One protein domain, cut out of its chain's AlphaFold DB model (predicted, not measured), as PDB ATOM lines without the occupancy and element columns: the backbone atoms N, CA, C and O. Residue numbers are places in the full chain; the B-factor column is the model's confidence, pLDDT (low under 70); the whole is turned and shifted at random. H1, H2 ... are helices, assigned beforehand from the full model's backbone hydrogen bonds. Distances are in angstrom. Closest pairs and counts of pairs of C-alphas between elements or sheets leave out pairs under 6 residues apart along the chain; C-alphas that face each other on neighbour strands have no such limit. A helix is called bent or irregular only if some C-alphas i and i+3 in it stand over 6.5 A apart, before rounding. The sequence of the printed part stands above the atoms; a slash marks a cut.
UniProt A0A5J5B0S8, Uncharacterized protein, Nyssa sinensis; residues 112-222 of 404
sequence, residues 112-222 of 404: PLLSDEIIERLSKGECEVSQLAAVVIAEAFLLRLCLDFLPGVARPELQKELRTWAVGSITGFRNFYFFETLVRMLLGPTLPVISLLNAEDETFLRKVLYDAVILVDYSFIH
ATOM      1  N   PRO A 112     169.317 140.817 117.954       82.69
ATOM      2  CA  PRO A 112     170.214 140.322 118.994       82.69
ATOM      3  C   PRO A 112     170.790 138.924 118.727       82.69
ATOM      4  O   PRO A 112     171.754 138.558 119.397       82.69
ATOM      5  N   LEU A 113     170.213 138.141 117.805       86.50
ATOM      6  CA  LEU A 113     170.661 136.786 117.473       86.50
ATOM      7  C   LEU A 113     171.461 136.730 116.166       86.50
ATOM      8  O   LEU A 113     171.665 135.644 115.621       86.50
ATOM      9  N   LEU A 114     171.944 137.863 115.656       88.06
ATOM     10  CA  LEU A 114     172.837 137.912 114.500       88.06
ATOM     11  C   LEU A 114     174.271 138.251 114.911       88.06
ATOM     12  O   LEU A 114     174.526 138.872 115.940       88.06
ATOM     13  N   SER A 115     175.238 137.801 114.110       86.88
ATOM     14  CA  SER A 115     176.654 138.051 114.385       86.88
ATOM     15  C   SER A 115     177.042 139.494 114.063       86.88
ATOM     16  O   SER A 115     176.504 140.100 113.136       86.88
ATOM     17  N   ASP A 116     178.060 140.013 114.756       84.81
ATOM     18  CA  ASP A 116     178.602 141.356 114.503       84.81
ATOM     19  C   ASP A 116     179.002 141.577 113.037       84.81
ATOM     20  O   ASP A 116     178.907 142.697 112.543       84.81
ATOM     21  N   GLU A 117     179.435 140.523 112.334       84.81
ATOM     22  CA  GLU A 117     179.745 140.579 110.899       84.81
ATOM     23  C   GLU A 117     178.503 140.943 110.076       84.81
ATOM     24  O   GLU A 117     178.568 141.805 109.199       84.81
ATOM     25  N   ILE A 118     177.367 140.302 110.358       85.38
ATOM     26  CA  ILE A 118     176.106 140.554 109.652       85.38
ATOM     27  C   ILE A 118     175.600 141.955 109.988       85.38
ATOM     28  O   ILE A 118     175.246 142.709 109.083       85.38
ATOM     29  N   ILE A 119     175.641 142.335 111.266       84.94
ATOM     30  CA  ILE A 119     175.251 143.675 111.720       84.94
ATOM     31  C   ILE A 119     176.115 144.756 111.062       84.94
ATOM     32  O   ILE A 119     175.600 145.768 110.589       84.94
ATOM     33  N   GLU A 120     177.429 144.547 110.970       83.75
ATOM     34  CA  GLU A 120     178.336 145.485 110.308       83.75
ATOM     35  C   GLU A 120     178.023 145.631 108.816       83.75
ATOM     36  O   GLU A 120     178.106 146.737 108.286       83.75
ATOM     37  N   ARG A 121     177.637 144.547 108.133       78.62
ATOM     38  CA  ARG A 121     177.218 144.613 106.725       78.62
ATOM     39  C   ARG A 121     175.950 145.440 106.543       78.62
ATOM     40  O   ARG A 121     175.903 146.248 105.624       78.62
ATOM     41  N   LEU A 122     174.962 145.273 107.422       77.00
ATOM     42  CA  LEU A 122     173.738 146.083 107.399       77.00
ATOM     43  C   LEU A 122     174.034 147.566 107.623       77.00
ATOM     44  O   LEU A 122     173.479 148.422 106.945       77.00
ATOM     45  N   SER A 123     174.966 147.853 108.531       74.06
ATOM     46  CA  SER A 123     175.333 149.216 108.929       74.06
ATOM     47  C   SER A 123     176.119 149.988 107.863       74.06
ATOM     48  O   SER A 123     176.435 151.152 108.069       74.06
ATOM     49  N   LYS A 124     176.503 149.348 106.751       72.88
ATOM     50  CA  LYS A 124     177.220 150.001 105.642       72.88
ATOM     51  C   LYS A 124     176.278 150.615 104.600       72.88
ATOM     52  O   LYS A 124     176.768 151.191 103.639       72.88
ATOM     53  N   GLY A 125     174.957 150.486 104.766       58.38
ATOM     54  CA  GLY A 125     173.954 151.104 103.887       58.38
ATOM     55  C   GLY A 125     173.773 150.433 102.515       58.38
ATOM     56  O   GLY A 125     172.881 150.808 101.769       58.38
ATOM     57  N   GLU A 126     174.562 149.407 102.187       61.03
ATOM     58  CA  GLU A 126     174.535 148.702 100.890       61.03
ATOM     59  C   GLU A 126     173.564 147.498 100.861       61.03
ATOM     60  O   GLU A 126     173.731 146.574 100.066       61.03
ATOM     61  N   CYS A 127     172.580 147.443 101.765       66.94
ATOM     62  CA  CYS A 127     171.745 146.254 101.942       66.94
ATOM     63  C   CYS A 127     170.522 146.269 101.020       66.94
ATOM     64  O   CYS A 127     169.605 147.074 101.192       66.94
ATOM     65  N   GLU A 128     170.468 145.327 100.078       71.94
ATOM     66  CA  GLU A 128     169.255 145.092  99.302       71.94
ATOM     67  C   GLU A 128     168.117 144.564 100.186       71.94
ATOM     68  O   GLU A 128     168.304 143.790 101.126       71.94
ATOM     69  N   VAL A 129     166.893 144.878  99.778       71.88
ATOM     70  CA  VAL A 129     165.630 144.323 100.287       71.88
ATOM     71  C   VAL A 129     165.681 142.807 100.519       71.88
ATOM     72  O   VAL A 129     165.217 142.291 101.539       71.88
ATOM     73  N   SER A 130     166.250 142.082  99.557       74.06
ATOM     74  CA  SER A 130     166.355 140.624  99.553       74.06
ATOM     75  C   SER A 130     167.269 140.107 100.675       74.06
ATOM     76  O   SER A 130     166.965 139.090 101.309       74.06
ATOM     77  N   GLN A 131     168.349 140.838 100.959       79.06
ATOM     78  CA  GLN A 131     169.318 140.561 102.014       79.06
ATOM     79  C   GLN A 131     168.747 140.923 103.388       79.06
ATOM     80  O   GLN A 131     168.868 140.142 104.331       79.06
ATOM     81  N   LEU A 132     168.040 142.051 103.494       79.69
ATOM     82  CA  LEU A 132     167.348 142.432 104.722       79.69
ATOM     83  C   LEU A 132     166.267 141.414 105.106       79.69
ATOM     84  O   LEU A 132     166.199 140.980 106.256       79.69
ATOM     85  N   ALA A 133     165.440 140.983 104.151       75.12
ATOM     86  CA  ALA A 133     164.429 139.959 104.407       75.12
ATOM     87  C   ALA A 133     165.069 138.656 104.914       75.12
ATOM     88  O   ALA A 133     164.566 138.034 105.846       75.12
ATOM     89  N   ALA A 134     166.212 138.265 104.349       83.69
ATOM     90  CA  ALA A 134     166.971 137.106 104.800       83.69
ATOM     91  C   ALA A 134     167.502 137.231 106.235       83.69
ATOM     92  O   ALA A 134     167.444 136.259 106.986       83.69
ATOM     93  N   VAL A 135     167.970 138.418 106.620       85.44
ATOM     94  CA  VAL A 135     168.402 138.756 107.985       85.44
ATOM     95  C   VAL A 135     167.243 138.627 108.972       85.44
ATOM     96  O   VAL A 135     167.380 137.960 109.997       85.44
ATOM     97  N   VAL A 136     166.073 139.181 108.637       80.38
ATOM     98  CA  VAL A 136     164.862 139.073 109.469       80.38
ATOM     99  C   VAL A 136     164.421 137.611 109.611       80.38
ATOM    100  O   VAL A 136     164.093 137.164 110.711       80.38
ATOM    101  N   ILE A 137     164.454 136.840 108.517       82.56
ATOM    102  CA  ILE A 137     164.154 135.401 108.552       82.56
ATOM    103  C   ILE A 137     165.167 134.668 109.442       82.56
ATOM    104  O   ILE A 137     164.757 133.816 110.225       82.56
ATOM    105  N   ALA A 138     166.462 134.993 109.359       90.25
ATOM    106  CA  ALA A 138     167.509 134.372 110.170       90.25
ATOM    107  C   ALA A 138     167.322 134.617 111.672       90.25
ATOM    108  O   ALA A 138     167.374 133.659 112.445       90.25
ATOM    109  N   GLU A 139     167.027 135.856 112.069       84.81
ATOM    110  CA  GLU A 139     166.708 136.214 113.455       84.81
ATOM    111  C   GLU A 139     165.509 135.401 113.970       84.81
ATOM    112  O   GLU A 139     165.602 134.700 114.980       84.81
ATOM    113  N   ALA A 140     164.387 135.421 113.238       81.00
ATOM    114  CA  ALA A 140     163.170 134.708 113.630       81.00
ATOM    115  C   ALA A 140     163.369 133.183 113.673       81.00
ATOM    116  O   ALA A 140     162.839 132.496 114.551       81.00
ATOM    117  N   PHE A 141     164.146 132.648 112.732       87.00
ATOM    118  CA  PHE A 141     164.493 131.236 112.653       87.00
ATOM    119  C   PHE A 141     165.322 130.787 113.862       87.00
ATOM    120  O   PHE A 141     164.988 129.776 114.484       87.00
ATOM    121  N   LEU A 142     166.362 131.541 114.231       89.44
ATOM    122  CA  LEU A 142     167.185 131.240 115.403       89.44
ATOM    123  C   LEU A 142     166.394 131.377 116.697       89.44
ATOM    124  O   LEU A 142     166.478 130.498 117.553       89.44
ATOM    125  N   LEU A 143     165.585 132.430 116.817       85.12
ATOM    126  CA  LEU A 143     164.706 132.619 117.961       85.12
ATOM    127  C   LEU A 143     163.785 131.412 118.148       85.12
ATOM    128  O   LEU A 143     163.679 130.872 119.249       85.12
ATOM    129  N   ARG A 144     163.148 130.953 117.065       85.12
ATOM    130  CA  ARG A 144     162.260 129.791 117.113       85.12
ATOM    131  C   ARG A 144     162.991 128.542 117.607       85.12
ATOM    132  O   ARG A 144     162.466 127.878 118.493       85.12
ATOM    133  N   LEU A 145     164.192 128.276 117.095       88.50
ATOM    134  CA  LEU A 145     165.012 127.142 117.533       88.50
ATOM    135  C   LEU A 145     165.420 127.245 119.005       88.50
ATOM    136  O   LEU A 145     165.399 126.237 119.702       88.50
ATOM    137  N   CYS A 146     165.762 128.440 119.492       87.31
ATOM    138  CA  CYS A 146     166.128 128.646 120.895       87.31
ATOM    139  C   CYS A 146     164.943 128.396 121.840       87.31
ATOM    140  O   CYS A 146     165.123 127.841 122.919       87.31
ATOM    141  N   LEU A 147     163.725 128.767 121.432       83.38
ATOM    142  CA  LEU A 147     162.515 128.573 122.237       83.38
ATOM    143  C   LEU A 147     162.106 127.100 122.394       83.38
ATOM    144  O   LEU A 147     161.356 126.783 123.314       83.38
ATOM    145  N   ASP A 148     162.590 126.214 121.525       83.00
ATOM    146  CA  ASP A 148     162.274 124.783 121.564       83.00
ATOM    147  C   ASP A 148     163.166 123.999 122.558       83.00
ATOM    148  O   ASP A 148     162.928 122.815 122.792       83.00
ATOM    149  N   PHE A 149     164.130 124.646 123.233       84.06
ATOM    150  CA  PHE A 149     164.937 124.059 124.323       84.06
ATOM    151  C   PHE A 149     164.164 123.954 125.654       84.06
ATOM    152  O   PHE A 149     164.659 124.296 126.729       84.06
ATOM    153  N   LEU A 150     162.917 123.486 125.590       66.00
ATOM    154  CA  LEU A 150     162.051 123.352 126.757       66.00
ATOM    155  C   LEU A 150     162.559 122.258 127.719       66.00
ATOM    156  O   LEU A 150     163.029 121.205 127.276       66.00
ATOM    157  N   PRO A 151     162.408 122.447 129.044       64.88
ATOM    158  CA  PRO A 151     162.765 121.423 130.018       64.88
ATOM    159  C   PRO A 151     161.923 120.152 129.824       64.88
ATOM    160  O   PRO A 151     160.695 120.215 129.855       64.88
ATOM    161  N   GLY A 152     162.575 118.992 129.689       69.12
ATOM    162  CA  GLY A 152     161.923 117.675 129.767       69.12
ATOM    163  C   GLY A 152     161.923 116.816 128.496       69.12
ATOM    164  O   GLY A 152     161.485 115.671 128.572       69.12
ATOM    165  N   VAL A 153     162.432 117.305 127.360       76.50
ATOM    166  CA  VAL A 153     162.611 116.494 126.135       76.50
ATOM    167  C   VAL A 153     163.980 115.808 126.154       76.50
ATOM    168  O   VAL A 153     164.984 116.435 126.501       76.50
ATOM    169  N   ALA A 154     164.063 114.527 125.774       83.06
ATOM    170  CA  ALA A 154     165.354 113.847 125.702       83.06
ATOM    171  C   ALA A 154     166.211 114.429 124.563       83.06
ATOM    172  O   ALA A 154     165.726 114.661 123.454       83.06
ATOM    173  N   ARG A 155     167.517 114.622 124.800       86.81
ATOM    174  CA  ARG A 155     168.424 115.247 123.814       86.81
ATOM    175  C   ARG A 155     168.384 114.604 122.409       86.81
ATOM    176  O   ARG A 155     168.373 115.364 121.442       86.81
ATOM    177  N   PRO A 156     168.338 113.267 122.234       88.38
ATOM    178  CA  PRO A 156     168.272 112.665 120.896       88.38
ATOM    179  C   PRO A 156     166.971 112.979 120.142       88.38
ATOM    180  O   PRO A 156     166.983 113.177 118.925       88.38
ATOM    181  N   GLU A 157     165.849 113.041 120.861       89.44
ATOM    182  CA  GLU A 157     164.532 113.369 120.306       89.44
ATOM    183  C   GLU A 157     164.490 114.839 119.890       89.44
ATOM    184  O   GLU A 157     164.165 115.136 118.739       89.44
ATOM    185  N   LEU A 158     164.955 115.728 120.774       91.12
ATOM    186  CA  LEU A 158     165.099 117.153 120.491       91.12
ATOM    187  C   LEU A 158     165.998 117.390 119.270       91.12
ATOM    188  O   LEU A 158     165.657 118.169 118.387       91.12
ATOM    189  N   GLN A 159     167.128 116.680 119.161       92.25
ATOM    190  CA  GLN A 159     168.030 116.816 118.015       92.25
ATOM    191  C   GLN A 159     167.315 116.482 116.704       92.25
ATOM    192  O   GLN A 159     167.463 117.193 115.708       92.25
ATOM    193  N   LYS A 160     166.553 115.384 116.688       92.56
ATOM    194  CA  LYS A 160     165.802 114.948 115.511       92.56
ATOM    195  C   LYS A 160     164.718 115.959 115.146       92.56
ATOM    196  O   LYS A 160     164.556 116.254 113.960       92.56
ATOM    197  N   GLU A 161     164.002 116.484 116.134       92.38
ATOM    198  CA  GLU A 161     162.957 117.487 115.943       92.38
ATOM    199  C   GLU A 161     163.528 118.796 115.392       92.38
ATOM    200  O   GLU A 161     163.151 119.201 114.290       92.38
ATOM    201  N   LEU A 162     164.514 119.389 116.074       94.19
ATOM    202  CA  LEU A 162     165.158 120.632 115.642       94.19
ATOM    203  C   LEU A 162     165.793 120.481 114.259       94.19
ATOM    204  O   LEU A 162     165.664 121.373 113.424       94.19
ATOM    205  N   ARG A 163     166.433 119.338 113.970       96.25
ATOM    206  CA  ARG A 163     166.989 119.058 112.639       96.25
ATOM    207  C   ARG A 163     165.890 119.002 111.586       96.25
ATOM    208  O   ARG A 163     166.029 119.619 110.535       96.25
ATOM    209  N   THR A 164     164.814 118.263 111.842       95.19
ATOM    210  CA  THR A 164     163.696 118.130 110.894       95.19
ATOM    211  C   THR A 164     163.064 119.491 110.624       95.19
ATOM    212  O   THR A 164     162.833 119.838 109.466       95.19
ATOM    213  N   TRP A 165     162.855 120.289 111.672       93.81
ATOM    214  CA  TRP A 165     162.309 121.632 111.557       93.81
ATOM    215  C   TRP A 165     163.254 122.570 110.801       93.81
ATOM    216  O   TRP A 165     162.830 123.210 109.843       93.81
ATOM    217  N   ALA A 166     164.544 122.600 111.148       96.06
ATOM    218  CA  ALA A 166     165.541 123.425 110.467       96.06
ATOM    219  C   ALA A 166     165.611 123.098 108.969       96.06
ATOM    220  O   ALA A 166     165.546 123.994 108.125       96.06
ATOM    221  N   VAL A 167     165.666 121.807 108.629       97.06
ATOM    222  CA  VAL A 167     165.683 121.345 107.238       97.06
ATOM    223  C   VAL A 167     164.386 121.710 106.517       97.06
ATOM    224  O   VAL A 167     164.444 122.200 105.386       97.06
ATOM    225  N   GLY A 168     163.233 121.513 107.159       89.38
ATOM    226  CA  GLY A 168     161.922 121.874 106.624       89.38
ATOM    227  C   GLY A 168     161.801 123.371 106.343       89.38
ATOM    228  O   GLY A 168     161.405 123.754 105.245       89.38
ATOM    229  N   SER A 169     162.229 124.212 107.280       87.94
ATOM    230  CA  SER A 169     162.225 125.671 107.159       87.94
ATOM    231  C   SER A 169     163.143 126.156 106.036       87.94
ATOM    232  O   SER A 169     162.693 126.903 105.171       87.94
ATOM    233  N   ILE A 170     164.394 125.680 105.959       91.38
ATOM    234  CA  ILE A 170     165.314 126.043 104.862       91.38
ATOM    235  C   ILE A 170     164.742 125.610 103.503       91.38
ATOM    236  O   ILE A 170     164.753 126.379 102.539       91.38
ATOM    237  N   THR A 171     164.172 124.403 103.433       88.75
ATOM    238  CA  THR A 171     163.525 123.879 102.216       88.75
ATOM    239  C   THR A 171     162.258 124.649 101.841       88.75
ATOM    240  O   THR A 171     161.923 124.726 100.656       88.75
ATOM    241  N   GLY A 172     161.538 125.177 102.831       81.94
ATOM    242  CA  GLY A 172     160.311 125.949 102.659       81.94
ATOM    243  C   GLY A 172     160.585 127.369 102.178       81.94
ATOM    244  O   GLY A 172     159.993 127.792 101.188       81.94
ATOM    245  N   PHE A 173     161.520 128.075 102.822       84.50
ATOM    246  CA  PHE A 173     161.875 129.447 102.450       84.50
ATOM    247  C   PHE A 173     162.569 129.531 101.092       84.50
ATOM    248  O   PHE A 173     162.316 130.475 100.349       84.50
ATOM    249  N   ARG A 174     163.447 128.567 100.763       87.69
ATOM    250  CA  ARG A 174     164.209 128.531  99.493       87.69
ATOM    251  C   ARG A 174     164.898 129.857  99.159       87.69
ATOM    252  O   ARG A 174     165.009 130.232  97.995       87.69
ATOM    253  N   ASN A 175     165.332 130.576 100.188       86.31
ATOM    254  CA  ASN A 175     165.913 131.900 100.055       86.31
ATOM    255  C   ASN A 175     167.442 131.794 100.156       86.31
ATOM    256  O   ASN A 175     167.977 131.321 101.161       86.31
ATOM    257  N   PHE A 176     168.131 132.216  99.091       90.62
ATOM    258  CA  PHE A 176     169.589 132.158  98.982       90.62
ATOM    259  C   PHE A 176     170.279 132.959 100.088       90.62
ATOM    260  O   PHE A 176     171.112 132.409 100.805       90.62
ATOM    261  N   TYR A 177     169.895 134.224 100.266       88.69
ATOM    262  CA  TYR A 177     170.518 135.116 101.242       88.69
ATOM    263  C   TYR A 177     170.252 134.665 102.681       88.69
ATOM    264  O   TYR A 177     171.106 134.832 103.546       88.69
ATOM    265  N   PHE A 178     169.107 134.029 102.955       90.81
ATOM    266  CA  PHE A 178     168.815 133.441 104.267       90.81
ATOM    267  C   PHE A 178     169.773 132.287 104.552       90.81
ATOM    268  O   PHE A 178     170.401 132.245 105.609       90.81
ATOM    269  N   PHE A 179     169.938 131.381 103.587       95.06
ATOM    270  CA  PHE A 179     170.895 130.289 103.713       95.06
ATOM    271  C   PHE A 179     172.330 130.813 103.855       95.06
ATOM    272  O   PHE A 179     173.069 130.346 104.717       95.06
ATOM    273  N   GLU A 180     172.714 131.823 103.074       92.69
ATOM    274  CA  GLU A 180     174.016 132.483 103.195       92.69
ATOM    275  C   GLU A 180     174.226 133.097 104.582       92.69
ATOM    276  O   GLU A 180     175.283 132.901 105.184       92.69
ATOM    277  N   THR A 181     173.213 133.775 105.120       92.19
ATOM    278  CA  THR A 181     173.237 134.354 106.469       92.19
ATOM    279  C   THR A 181     173.466 133.268 107.522       92.19
ATOM    280  O   THR A 181     174.343 133.423 108.371       92.19
ATOM    281  N   LEU A 182     172.769 132.125 107.435       95.00
ATOM    282  CA  LEU A 182     173.003 130.981 108.329       95.00
ATOM    283  C   LEU A 182     174.441 130.456 108.237       95.00
ATOM    284  O   LEU A 182     175.087 130.242 109.262       95.00
ATOM    285  N   VAL A 183     174.956 130.260 107.019       94.62
ATOM    286  CA  VAL A 183     176.328 129.775 106.801       94.62
ATOM    287  C   VAL A 183     177.345 130.758 107.385       94.62
ATOM    288  O   VAL A 183     178.284 130.327 108.047       94.62
ATOM    289  N   ARG A 184     177.157 132.072 107.206       91.12
ATOM    290  CA  ARG A 184     178.037 133.096 107.797       91.12
ATOM    291  C   ARG A 184     178.039 133.050 109.320       91.12
ATOM    292  O   ARG A 184     179.105 133.081 109.923       91.12
ATOM    293  N   MET A 185     176.874 132.910 109.954       91.12
ATOM    294  CA  MET A 185     176.806 132.794 111.418       91.12
ATOM    295  C   MET A 185     177.576 131.581 111.948       91.12
ATOM    296  O   MET A 185     178.166 131.650 113.026       91.12
ATOM    297  N   LEU A 186     177.615 130.490 111.182       92.94
ATOM    298  CA  LEU A 186     178.332 129.269 111.545       92.94
ATOM    299  C   LEU A 186     179.862 129.361 111.423       92.94
ATOM    300  O   LEU A 186     180.530 128.474 111.945       92.94
ATOM    301  N   LEU A 187     180.400 130.409 110.783       88.25
ATOM    302  CA  LEU A 187     181.841 130.719 110.775       88.25
ATOM    303  C   LEU A 187     182.307 131.362 112.090       88.25
ATOM    304  O   LEU A 187     183.504 131.429 112.382       88.25
ATOM    305  N   GLY A 188     181.370 131.897 112.879       83.94
ATOM    306  CA  GLY A 188     181.668 132.457 114.188       83.94
ATOM    307  C   GLY A 188     182.115 131.374 115.181       83.94
ATOM    308  O   GLY A 188     181.637 130.240 115.118       83.94
ATOM    309  N   PRO A 189     182.993 131.705 116.149       81.50
ATOM    310  CA  PRO A 189     183.435 130.746 117.166       81.50
ATOM    311  C   PRO A 189     182.283 130.256 118.055       81.50
ATOM    312  O   PRO A 189     182.300 129.112 118.501       81.50
ATOM    313  N   THR A 190     181.296 131.122 118.294       86.06
ATOM    314  CA  THR A 190     180.056 130.870 119.035       86.06
ATOM    315  C   THR A 190     178.888 131.500 118.270       86.06
ATOM    316  O   THR A 190     179.064 132.523 117.608       86.06
ATOM    317  N   LEU A 191     177.697 130.905 118.345       89.81
ATOM    318  CA  LEU A 191     176.481 131.477 117.796       89.81
ATOM    319  C   LEU A 191     176.057 132.606 118.741       89.81
ATOM    320  O   LEU A 191     176.181 132.460 119.962       89.81
ATOM    321  N   PRO A 192     175.511 133.709 118.217       86.69
ATOM    322  CA  PRO A 192     175.007 134.841 119.003       86.69
ATOM    323  C   PRO A 192     173.701 134.517 119.769       86.69
ATOM    324  O   PRO A 192     172.847 135.370 119.956       86.69
ATOM    325  N   VAL A 193     173.528 133.274 120.228       85.50
ATOM    326  CA  VAL A 193     172.354 132.787 120.976       85.50
ATOM    327  C   VAL A 193     172.653 132.559 122.457       85.50
ATOM    328  O   VAL A 193     171.772 132.152 123.207       85.50
ATOM    329  N   ILE A 194     173.887 132.827 122.897       81.12
ATOM    330  CA  ILE A 194     174.340 132.661 124.291       81.12
ATOM    331  C   ILE A 194     173.580 133.545 125.296       81.12
ATOM    332  O   ILE A 194     173.648 133.342 126.503       81.12
ATOM    333  N   SER A 195     172.857 134.539 124.786       77.31
ATOM    334  CA  SER A 195     171.874 135.351 125.499       77.31
ATOM    335  C   SER A 195     170.642 134.564 125.957       77.31
ATOM    336  O   SER A 195     170.003 134.953 126.932       77.31
ATOM    337  N   LEU A 196     170.291 133.497 125.234       81.56
ATOM    338  CA  LEU A 196     169.098 132.672 125.439       81.56
ATOM    339  C   LEU A 196     169.441 131.244 125.869       81.56
ATOM    340  O   LEU A 196     168.686 130.632 126.620       81.56
ATOM    341  N   LEU A 197     170.561 130.713 125.381       87.69
ATOM    342  CA  LEU A 197     171.017 129.351 125.622       87.69
ATOM    343  C   LEU A 197     172.324 129.356 126.415       87.69
ATOM    344  O   LEU A 197     173.177 130.223 126.237       87.69
ATOM    345  N   ASN A 198     172.520 128.345 127.260       89.75
ATOM    346  CA  ASN A 198     173.835 128.091 127.845       89.75
ATOM    347  C   ASN A 198     174.814 127.563 126.769       89.75
ATOM    348  O   ASN A 198     174.416 127.197 125.661       89.75
ATOM    349  N   ALA A 199     176.106 127.498 127.094       90.12
ATOM    350  CA  ALA A 199     177.141 127.085 126.141       90.12
ATOM    351  C   ALA A 199     176.977 125.640 125.617       90.12
ATOM    352  O   ALA A 199     177.350 125.349 124.478       90.12
ATOM    353  N   GLU A 200     176.417 124.732 126.423       90.94
ATOM    354  CA  GLU A 200     176.171 123.342 126.019       90.94
ATOM    355  C   GLU A 200     175.048 123.269 124.977       90.94
ATOM    356  O   GLU A 200     175.202 122.635 123.930       90.94
ATOM    357  N   ASP A 201     173.946 123.970 125.231       91.56
ATOM    358  CA  ASP A 201     172.787 124.028 124.343       91.56
ATOM    359  C   ASP A 201     173.086 124.814 123.059       91.56
ATOM    360  O   ASP A 201     172.635 124.423 121.983       91.56
ATOM    361  N   GLU A 202     173.928 125.848 123.128       93.69
ATOM    362  CA  GLU A 202     174.470 126.526 121.945       93.69
ATOM    363  C   GLU A 202     175.290 125.568 121.074       93.69
ATOM    364  O   GLU A 202     175.074 125.488 119.862       93.69
ATOM    365  N   THR A 203     176.188 124.793 121.685       92.62
ATOM    366  CA  THR A 203     177.013 123.813 120.967       92.62
ATOM    367  C   THR A 203     176.138 122.726 120.340       92.62
ATOM    368  O   THR A 203     176.376 122.292 119.208       92.62
ATOM    369  N   PHE A 204     175.093 122.298 121.048       93.69
ATOM    370  CA  PHE A 204     174.101 121.362 120.538       93.69
ATOM    371  C   PHE A 204     173.328 121.943 119.343       93.69
ATOM    372  O   PHE A 204     173.241 121.289 118.300       93.69
ATOM    373  N   LEU A 205     172.842 123.186 119.440       95.38
ATOM    374  CA  LEU A 205     172.157 123.880 118.348       95.38
ATOM    375  C   LEU A 205     173.066 124.055 117.127       95.38
ATOM    376  O   LEU A 205     172.651 123.773 116.002       95.38
ATOM    377  N   ARG A 206     174.331 124.444 117.329       95.44
ATOM    378  CA  ARG A 206     175.330 124.545 116.254       95.44
ATOM    379  C   ARG A 206     175.450 123.226 115.488       95.44
ATOM    380  O   ARG A 206     175.452 123.242 114.260       95.44
ATOM    381  N   LYS A 207     175.504 122.082 116.177       95.25
ATOM    382  CA  LYS A 207     175.570 120.757 115.525       95.25
ATOM    383  C   LYS A 207     174.320 120.446 114.706       95.25
ATOM    384  O   LYS A 207     174.434 119.857 113.633       95.25
ATOM    385  N   VAL A 208     173.141 120.842 115.188       96.69
ATOM    386  CA  VAL A 208     171.886 120.718 114.429       96.69
ATOM    387  C   VAL A 208     171.938 121.562 113.152       96.69
ATOM    388  O   VAL A 208     171.557 121.087 112.083       96.69
ATOM    389  N   LEU A 209     172.448 122.790 113.240       97.44
ATOM    390  CA  LEU A 209     172.594 123.666 112.079       97.44
ATOM    391  C   LEU A 209     173.647 123.149 111.089       97.44
ATOM    392  O   LEU A 209     173.399 123.195 109.886       97.44
ATOM    393  N   TYR A 210     174.763 122.580 111.559       97.38
ATOM    394  CA  TYR A 210     175.712 121.880 110.688       97.38
ATOM    395  C   TYR A 210     175.052 120.712 109.950       97.38
ATOM    396  O   TYR A 210     175.225 120.590 108.738       97.38
ATOM    397  N   ASP A 211     174.236 119.902 110.634       97.12
ATOM    398  CA  ASP A 211     173.487 118.821 109.984       97.12
ATOM    399  C   ASP A 211     172.558 119.355 108.891       97.12
ATOM    400  O   ASP A 211     172.476 118.762 107.817       97.12
ATOM    401  N   ALA A 212     171.866 120.466 109.144       97.19
ATOM    402  CA  ALA A 212     170.965 121.065 108.167       97.19
ATOM    403  C   ALA A 212     171.722 121.646 106.960       97.19
ATOM    404  O   ALA A 212     171.320 121.426 105.825       97.19
ATOM    405  N   VAL A 213     172.836 122.343 107.186       96.44
ATOM    406  CA  VAL A 213     173.586 123.069 106.145       96.44
ATOM    407  C   VAL A 213     174.483 122.162 105.293       96.44
ATOM    408  O   VAL A 213     174.683 122.439 104.106       96.44
ATOM    409  N   ILE A 214     175.049 121.103 105.882       96.75
ATOM    410  CA  ILE A 214     176.066 120.255 105.235       96.75
ATOM    411  C   ILE A 214     175.449 118.994 104.628       96.75
ATOM    412  O   ILE A 214     175.781 118.641 103.499       96.75
ATOM    413  N   LEU A 215     174.571 118.297 105.362       96.31
ATOM    414  CA  LEU A 215     174.079 116.979 104.938       96.31
ATOM    415  C   LEU A 215     172.934 117.043 103.926       96.31
ATOM    416  O   LEU A 215     172.603 116.022 103.325       96.31
ATOM    417  N   VAL A 216     172.284 118.196 103.774       95.31
ATOM    418  CA  VAL A 216     171.116 118.337 102.903       95.31
ATOM    419  C   VAL A 216     171.513 118.981 101.583       95.31
ATOM    420  O   VAL A 216     172.123 120.049 101.549       95.31
ATOM    421  N   ASP A 217     171.124 118.338 100.484       92.19
ATOM    422  CA  ASP A 217     171.326 118.869  99.141       92.19
ATOM    423  C   ASP A 217     170.148 119.761  98.728       92.19
ATOM    424  O   ASP A 217     169.096 119.304  98.274       92.19
ATOM    425  N   TYR A 218     170.303 121.066  98.930       92.56
ATOM    426  CA  TYR A 218     169.280 122.042  98.588       92.56
ATOM    427  C   TYR A 218     169.345 122.425  97.102       92.56
ATOM    428  O   TYR A 218     170.283 123.066  96.645       92.56
ATOM    429  N   SER A 219     168.292 122.132  96.337       90.12
ATOM    430  CA  SER A 219     168.276 122.465  94.898       90.12
ATOM    431  C   SER A 219     168.358 123.966  94.578       90.12
ATOM    432  O   SER A 219     168.761 124.341  93.483       90.12
ATOM    433  N   PHE A 220     167.978 124.849  95.509       87.69
ATOM    434  CA  PHE A 220     168.019 126.300  95.284       87.69
ATOM    435  C   PHE A 220     169.436 126.894  95.366       87.69
ATOM    436  O   PHE A 220     169.622 128.028  94.945       87.69
ATOM    437  N   ILE A 221     170.424 126.137  95.864       88.19
ATOM    438  CA  ILE A 221     171.849 126.519  95.848       88.19
ATOM    439  C   ILE A 221     172.625 125.840  94.708       88.19
ATOM    440  O   ILE A 221     173.852 125.936  94.639       88.19
ATOM    441  N   HIS A 222     171.931 125.117  93.826       87.38
ATOM    442  CA  HIS A 222     172.545 124.502  92.654       87.38
ATOM    443  C   HIS A 222     172.885 125.568  91.615       87.38
ATOM    444  O   HIS A 222     172.098 126.496  91.417       87.38
TER     445      HIS A 222
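What this domain is: This is residues 112 to 222 of the 404 residues of an uncharacterized protein of Nyssa sinensis (UniProt A0A5J5B0S8). Two long helices, H2 and H3, run opposite ways nearly alongside each other with space between them, and H4 and H5 lie across one side of this pair, H4 crossing the first part of H2 and H5 crossing H3. The short H1 lies at the rim, the farthest of the helices from the middle, and residues 123 to 129, of which 129 belongs to H2, stick out. The printed part has 111 residues with five named helices in the order H1, H2, H3, H4, H5 and no named strand, and its class is all helix. It is compact, with a radius of gyration of the C-alphas of 13.8 A and spans of 44 by 32 by 20 A.

How they stand to each other: H1, residues 116 to 122, is close to but not clearly touching H2, residues 129 to 147; their closest C-alphas, of Leu 122 and Leu 132, are 7.8 A apart. H3, residues 155 to 173, runs opposite ways to H2 at a shallow tilt of 18 degrees. These two are close but not clearly touching, with the closest C-alphas, of Leu 145 and Leu 162, 6.8 A apart. H4, residues 176 to 185, touches H2 with 15 pairs of C-alphas within 8 A. H2 touches H4 with residues 130 to 138 alone, at a steep tilt of 54 degrees, the same way; the C-alphas of Ala 134 and Phe 178 are the closest, 4.1 A apart. H1 and H4 only just touch, with 3 pairs of C-alphas within 8 A, the closest being those of Ile 118 and Thr 181, 7.5 A apart. H5, residues 199 to 215, touches residues 159 to 167 of H3 at a steep tilt of 49 degrees, the same way; the closest C-alphas, of Val 167 and Ala 212, are 5.4 A apart. H4 and H5 are close but not clearly touching, with the C-alphas of Val 183 and Val 213 the closest, at 7.3 A. H1 is apart from H3 and H5. The helix packing is mostly crossed, but only just: of 3 touching pairs, 1 is at a shallow tilt. In H1, H2, H3, H4 and H5 every O i to N i+4 pair is within hydrogen-bond range.

Where its parts are: H1 begins at C-alpha 116, (178.602, 141.356, 114.503), and is 9.8 A long from first to last C-alpha. H2 spans 27.2 A from C-alpha 129, (165.630, 144.323, 100.287), and H3 spans 26.5 A. H4 spans 14.4 A. H5 spans 23.7 A and ends at C-alpha 215, (174.079, 116.979, 104.938). H5 is neither bent nor irregular, but only just: C-alphas 212 and 215 are 6.1 A apart.

The domain as a whole: The two C-alphas farthest apart, of Glu 126 and Gly 152, are 44.2 A apart. The printed part has no cut. The link from H4 to H5, residues 186 to 198, is long, and the link from H3 to H4 is tight. The mean pLDDT of the printed part is 86.6, and residues 125 to 127 and 150 to 152 are under 70.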